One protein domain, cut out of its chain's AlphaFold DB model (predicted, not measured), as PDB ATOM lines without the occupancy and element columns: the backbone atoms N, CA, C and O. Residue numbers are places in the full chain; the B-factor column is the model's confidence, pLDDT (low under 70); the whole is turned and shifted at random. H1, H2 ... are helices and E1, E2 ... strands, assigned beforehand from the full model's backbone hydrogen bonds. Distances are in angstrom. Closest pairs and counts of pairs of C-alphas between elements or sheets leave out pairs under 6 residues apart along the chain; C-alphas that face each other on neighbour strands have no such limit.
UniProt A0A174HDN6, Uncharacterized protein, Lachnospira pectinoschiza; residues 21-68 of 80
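What this domain is: This is residues 21 to 68 of the 80 residues of an uncharacterized protein of Lachnospira pectinoschiza (UniProt A0A174HDN6). A long helix, H1, runs alongside a narrow two-stranded ribbon, E1 beside E2, and comes near it at the helix's last residues. The first residues trail off at one end of this loose piece, and residues 38 to 43 stick out at the other. The printed part has 48 residues, with one named helix and two named strands in the order E1, H1, E2 along the chain; the sheet of E1 and E2 is parallel, and the class is mixed, helices and strands. It is loose, with a radius of gyration of the C-alphas of 13.3 A, and spans 47 by 21 by 8 A.

Where its parts are: E1, residues 27 to 31, begins at C-alpha 27 (126.570, 47.222, 28.617). H1, residues 42 to 59, is 25.6 A long. E2, residues 63 to 67, ends at C-alpha 67 (127.608, 58.333, 22.455); each strand is 12.9 A long.

How they stand to each other: E1 and E2 are parallel neighbours at 19 degrees, with N 28 and O 63 2.9 A apart, within hydrogen-bond range. E1, H1, E2 form a strand-helix-strand unit, two parallel strands joined through a helix, with a right-handed crossover. The closest C-alphas of E1 and H1, Leu 28 and Ser 59, are 7.7 A apart. In H1 every O i to N i+4 pair is within hydrogen-bond range.

The domain as a whole: The C-alphas of Asp 22 and Ile 39 are farthest apart, 47.3 A. The printed part has no cut. Residue 39 is under pLDDT 70.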
ATOM      1  N   THR A  21     118.478  35.018  29.264       88.25
ATOM      2  CA  THR A  21     118.013  35.138  30.652       88.25
ATOM      3  C   THR A  21     118.932  34.445  31.648       88.25
ATOM      4  O   THR A  21     118.863  34.738  32.841       88.25
ATOM      5  N   ASP A  22     119.801  33.553  31.172       92.94
ATOM      6  CA  ASP A  22     120.628  32.699  32.026       92.94
ATOM      7  C   ASP A  22     121.983  33.340  32.372       92.94
ATOM      8  O   ASP A  22     122.804  32.751  33.082       92.94
ATOM      9  N   LYS A  23     122.235  34.565  31.891       88.06
ATOM     10  CA  LYS A  23     123.431  35.343  32.226       88.06
ATOM     11  C   LYS A  23     123.147  36.834  32.357       88.06
ATOM     12  O   LYS A  23     122.300  37.396  31.669       88.06
ATOM     13  N   ASP A  24     123.963  37.498  33.169       91.44
ATOM     14  CA  ASP A  24     124.008  38.957  33.192       91.44
ATOM     15  C   ASP A  24     124.415  39.501  31.817       91.44
ATOM     16  O   ASP A  24     125.378  39.029  31.202       91.44
ATOM     17  N   TYR A  25     123.718  40.544  31.367       91.88
ATOM     18  CA  TYR A  25     124.035  41.256  30.134       91.88
ATOM     19  C   TYR A  25     124.722  42.582  30.449       91.88
ATOM     20  O   TYR A  25     124.126  43.487  31.034       91.88
ATOM     21  N   LYS A  26     125.996  42.714  30.072       94.62
ATOM     22  CA  LYS A  26     126.807  43.882  30.439       94.62
ATOM     23  C   LYS A  26     126.903  44.874  29.293       94.62
ATOM     24  O   LYS A  26     127.459  44.566  28.238       94.62
ATOM     25  N   ILE A  27     126.457  46.100  29.550       94.69
ATOM     26  CA  ILE A  27     126.570  47.222  28.617       94.69
ATOM     27  C   ILE A  27     127.689  48.153  29.091       94.69
ATOM     28  O   ILE A  27     127.679  48.617  30.231       94.69
ATOM     29  N   LEU A  28     128.652  48.436  28.213       97.38
ATOM     30  CA  LEU A  28     129.660  49.474  28.424       97.38
ATOM     31  C   LEU A  28     129.321  50.681  27.552       97.38
ATOM     32  O   LEU A  28     129.470  50.623  26.334       97.38
ATOM     33  N   GLN A  29     128.915  51.783  28.176       96.69
ATOM     34  CA  GLN A  29     128.736  53.051  27.478       96.69
ATOM     35  C   GLN A  29     129.992  53.914  27.612       96.69
ATOM     36  O   GLN A  29     130.501  54.124  28.714       96.69
ATOM     37  N   LEU A  30     130.482  54.417  26.482       95.75
ATOM     38  CA  LEU A  30     131.559  55.397  26.407       95.75
ATOM     39  C   LEU A  30     131.008  56.640  25.707       95.75
ATOM     40  O   LEU A  30     130.428  56.528  24.628       95.75
ATOM     41  N   THR A  31     131.192  57.805  26.316       94.12
ATOM     42  CA  THR A  31     130.743  59.086  25.759       94.12
ATOM     43  C   THR A  31     131.921  60.023  25.562       94.12
ATOM     44  O   THR A  31     132.904  59.916  26.300       94.12
ATOM     45  N   ASP A  32     131.818  60.908  24.571       90.25
ATOM     46  CA  ASP A  32     132.705  62.066  24.397       90.25
ATOM     47  C   ASP A  32     134.195  61.688  24.403       90.25
ATOM     48  O   ASP A  32     135.019  62.239  25.135       90.25
ATOM     49  N   LEU A  33     134.549  60.691  23.581       89.69
ATOM     50  CA  LEU A  33     135.931  60.218  23.462       89.69
ATOM     51  C   LEU A  33     136.881  61.314  22.955       89.69
ATOM     52  O   LEU A  33     138.072  61.249  23.262       89.69
ATOM     53  N   HIS A  34     136.365  62.281  22.181       86.94
ATOM     54  CA  HIS A  34     137.099  63.424  21.632       86.94
ATOM     55  C   HIS A  34     138.462  63.045  21.035       86.94
ATOM     56  O   HIS A  34     139.494  63.652  21.338       86.94
ATOM     57  N   LEU A  35     138.483  62.022  20.178       85.38
ATOM     58  CA  LEU A  35     139.708  61.641  19.480       85.38
ATOM     59  C   LEU A  35     140.044  62.708  18.435       85.38
ATOM     60  O   LEU A  35     139.232  63.003  17.555       85.38
ATOM     61  N   GLY A  36     141.232  63.300  18.567       79.88
ATOM     62  CA  GLY A  36     141.633  64.475  17.796       79.88
ATOM     63  C   GLY A  36     142.143  64.153  16.391       79.88
ATOM     64  O   GLY A  36     142.014  64.977  15.491       79.88
ATOM     65  N   PHE A  37     142.759  62.975  16.224       75.00
ATOM     66  CA  PHE A  37     143.412  62.445  15.015       75.00
ATOM     67  C   PHE A  37     144.330  63.416  14.235       75.00
ATOM     68  O   PHE A  37     144.725  63.126  13.108       75.00
ATOM     69  N   GLY A  38     144.729  64.539  14.832       73.50
ATOM     70  CA  GLY A  38     145.671  65.503  14.280       73.50
ATOM     71  C   GLY A  38     147.119  65.210  14.679       73.50
ATOM     72  O   GLY A  38     147.410  64.463  15.618       73.50
ATOM     73  N   ILE A  39     148.065  65.866  14.000       65.75
ATOM     74  CA  ILE A  39     149.516  65.699  14.231       65.75
ATOM     75  C   ILE A  39     149.892  65.994  15.698       65.75
ATOM     76  O   ILE A  39     150.758  65.334  16.272       65.75
ATOM     77  N   LEU A  40     149.190  66.938  16.336       71.50
ATOM     78  CA  LEU A  40     149.402  67.327  17.735       71.50
ATOM     79  C   LEU A  40     148.670  66.429  18.751       71.50
ATOM     80  O   LEU A  40     149.041  66.415  19.927       71.50
ATOM     81  N   SER A  41     147.651  65.666  18.337       77.00
ATOM     82  CA  SER A  41     146.844  64.831  19.242       77.00
ATOM     83  C   SER A  41     147.282  63.368  19.283       77.00
ATOM     84  O   SER A  41     146.951  62.673  20.241       77.00
ATOM     85  N   GLY A  42     148.102  62.897  18.335       79.81
ATOM     86  CA  GLY A  42     148.400  61.468  18.174       79.81
ATOM     87  C   GLY A  42     148.914  60.734  19.426       79.81
ATOM     88  O   GLY A  42     148.623  59.552  19.608       79.81
ATOM     89  N   LYS A  43     149.644  61.402  20.337       86.00
ATOM     90  CA  LYS A  43     150.028  60.798  21.633       86.00
ATOM     91  C   LYS A  43     148.832  60.637  22.579       86.00
ATOM     92  O   LYS A  43     148.703  59.592  23.210       86.00
ATOM     93  N   LYS A  44     147.975  61.659  22.678       88.19
ATOM     94  CA  LYS A  44     146.771  61.640  23.522       88.19
ATOM     95  C   LYS A  44     145.768  60.615  22.999       88.19
ATOM     96  O   LYS A  44     145.282  59.811  23.784       88.19
ATOM     97  N   ASP A  45     145.584  60.553  21.683       88.19
ATOM     98  CA  ASP A  45     144.693  59.584  21.038       88.19
ATOM     99  C   ASP A  45     145.142  58.141  21.318       88.19
ATOM    100  O   ASP A  45     144.334  57.293  21.693       88.19
ATOM    101  N   LYS A  46     146.453  57.857  21.248       90.06
ATOM    102  CA  LYS A  46     147.003  56.538  21.619       90.06
ATOM    103  C   LYS A  46     146.732  56.175  23.080       90.06
ATOM    104  O   LYS A  46     146.415  55.022  23.371       90.06
ATOM    105  N   LEU A  47     146.864  57.132  24.000       93.12
ATOM    106  CA  LEU A  47     146.576  56.903  25.419       93.12
ATOM    107  C   LEU A  47     145.083  56.659  25.654       93.12
ATOM    108  O   LEU A  47     144.739  55.709  26.357       93.12
ATOM    109  N   ALA A  48     144.212  57.452  25.027       92.06
ATOM    110  CA  ALA A  48     142.764  57.283  25.101       92.06
ATOM    111  C   ALA A  48     142.336  55.905  24.572       92.06
ATOM    112  O   ALA A  48     141.665  55.150  25.275       92.06
ATOM    113  N   LEU A  49     142.821  55.509  23.390       93.12
ATOM    114  CA  LEU A  49     142.555  54.189  22.810       93.12
ATOM    115  C   LEU A  49     143.074  53.046  23.691       93.12
ATOM    116  O   LEU A  49     142.400  52.026  23.848       93.12
ATOM    117  N   SER A  50     144.251  53.209  24.301       96.19
ATOM    118  CA  SER A  50     144.802  52.228  25.243       96.19
ATOM    119  C   SER A  50     143.927  52.085  26.493       96.19
ATOM    120  O   SER A  50     143.625  50.965  26.917       96.19
ATOM    121  N   ALA A  51     143.448  53.202  27.050       96.06
ATOM    122  CA  ALA A  51     142.540  53.208  28.192       96.06
ATOM    123  C   ALA A  51     141.203  52.529  27.858       96.06
ATOM    124  O   ALA A  51     140.792  51.615  28.576       96.06
ATOM    125  N   VAL A  52     140.583  52.892  26.731       95.81
ATOM    126  CA  VAL A  52     139.354  52.258  26.224       95.81
ATOM    127  C   VAL A  52     139.558  50.753  26.052       95.81
ATOM    128  O   VAL A  52     138.788  49.953  26.580       95.81
ATOM    129  N   THR A  53     140.656  50.345  25.413       97.06
ATOM    130  CA  THR A  53     140.998  48.927  25.223       97.06
ATOM    131  C   THR A  53     141.125  48.193  26.557       97.06
ATOM    132  O   THR A  53     140.644  47.066  26.702       97.06
ATOM    133  N   LYS A  54     141.759  48.815  27.557       98.19
ATOM    134  CA  LYS A  54     141.913  48.232  28.893       98.19
ATOM    135  C   LYS A  54     140.564  48.069  29.594       98.19
ATOM    136  O   LYS A  54     140.335  47.028  30.210       98.19
ATOM    137  N   ILE A  55     139.669  49.051  29.477       97.81
ATOM    138  CA  ILE A  55     138.317  48.992  30.050       97.81
ATOM    139  C   ILE A  55     137.502  47.883  29.383       97.81
ATOM    140  O   ILE A  55     136.922  47.068  30.098       97.81
ATOM    141  N   ILE A  56     137.518  47.780  28.050       97.62
ATOM    142  CA  ILE A  56     136.819  46.719  27.307       97.62
ATOM    143  C   ILE A  56     137.324  45.339  27.743       97.62
ATOM    144  O   ILE A  56     136.532  44.467  28.096       97.62
ATOM    145  N   LYS A  57     138.649  45.146  27.803       97.88
ATOM    146  CA  LYS A  57     139.249  43.868  28.229       97.88
ATOM    147  C   LYS A  57     138.889  43.493  29.666       97.88
ATOM    148  O   LYS A  57     138.689  42.313  29.945       97.88
ATOM    149  N   LYS A  58     138.829  44.474  30.574       97.69
ATOM    150  CA  LYS A  58     138.500  44.247  31.987       97.69
ATOM    151  C   LYS A  58     137.010  43.969  32.192       97.69
ATOM    152  O   LYS A  58     136.667  43.055  32.931       97.69
ATOM    153  N   SER A  59     136.143  44.759  31.564       96.56
ATOM    154  CA  SER A  59     134.688  44.668  31.741       96.56
ATOM    155  C   SER A  59     134.064  43.509  30.961       96.56
ATOM    156  O   SER A  59     133.066  42.950  31.419       96.56
ATOM    157  N   ARG A  60     134.676  43.100  29.836       95.94
ATOM    158  CA  ARG A  60     134.154  42.079  28.910       95.94
ATOM    159  C   ARG A  60     132.657  42.303  28.628       95.94
ATOM    160  O   ARG A  60     131.858  41.463  29.046       95.94
ATOM    161  N   PRO A  61     132.277  43.457  28.049       95.81
ATOM    162  CA  PRO A  61     130.877  43.788  27.820       95.81
ATOM    163  C   PRO A  61     130.306  42.958  26.666       95.81
ATOM    164  O   PRO A  61     131.042  42.566  25.759       95.81
ATOM    165  N   ASP A  62     128.997  42.729  26.694       91.62
ATOM    166  CA  ASP A  62     128.245  42.102  25.605       91.62
ATOM    167  C   ASP A  62     127.857  43.136  24.532       91.62
ATOM    168  O   ASP A  62     127.760  42.803  23.352       91.62
ATOM    169  N   LEU A  63     127.696  44.405  24.934       91.00
ATOM    170  CA  LEU A  63     127.428  45.540  24.053       91.00
ATOM    171  C   LEU A  63     128.268  46.755  24.456       91.00
ATOM    172  O   LEU A  63     128.347  47.112  25.632       91.00
ATOM    173  N   ILE A  64     128.859  47.419  23.463       94.81
ATOM    174  CA  ILE A  64     129.501  48.723  23.633       94.81
ATOM    175  C   ILE A  64     128.627  49.771  22.952       94.81
ATOM    176  O   ILE A  64     128.331  49.644  21.766       94.81
ATOM    177  N   VAL A  65     128.249  50.808  23.695       93.94
ATOM    178  CA  VAL A  65     127.507  51.956  23.170       93.94
ATOM    179  C   VAL A  65     128.445  53.155  23.147       93.94
ATOM    180  O   VAL A  65     129.009  53.524  24.175       93.94
ATOM    181  N   LEU A  66     128.628  53.745  21.968       93.06
ATOM    182  CA  LEU A  66     129.379  54.985  21.797       93.06
ATOM    183  C   LEU A  66     128.384  56.133  21.629       93.06
ATOM    184  O   LEU A  66     127.546  56.085  20.730       93.06
ATOM    185  N   THR A  67     128.463  57.136  22.498       92.50
ATOM    186  CA  THR A  67     127.608  58.333  22.455       92.50
ATOM    187  C   THR A  67     128.440  59.612  22.466       92.50
ATOM    188  O   THR A  67     129.654  59.571  22.677       92.50
ATOM    189  N   GLY A  68     127.789  60.753  22.234       90.50
ATOM    190  CA  GLY A  68     128.459  62.053  22.223       90.50
ATOM    191  C   GLY A  68     129.517  62.170  21.122       90.50
ATOM    192  O   GLY A  68     129.509  61.425  20.134       90.50
TER     193      GLY A  68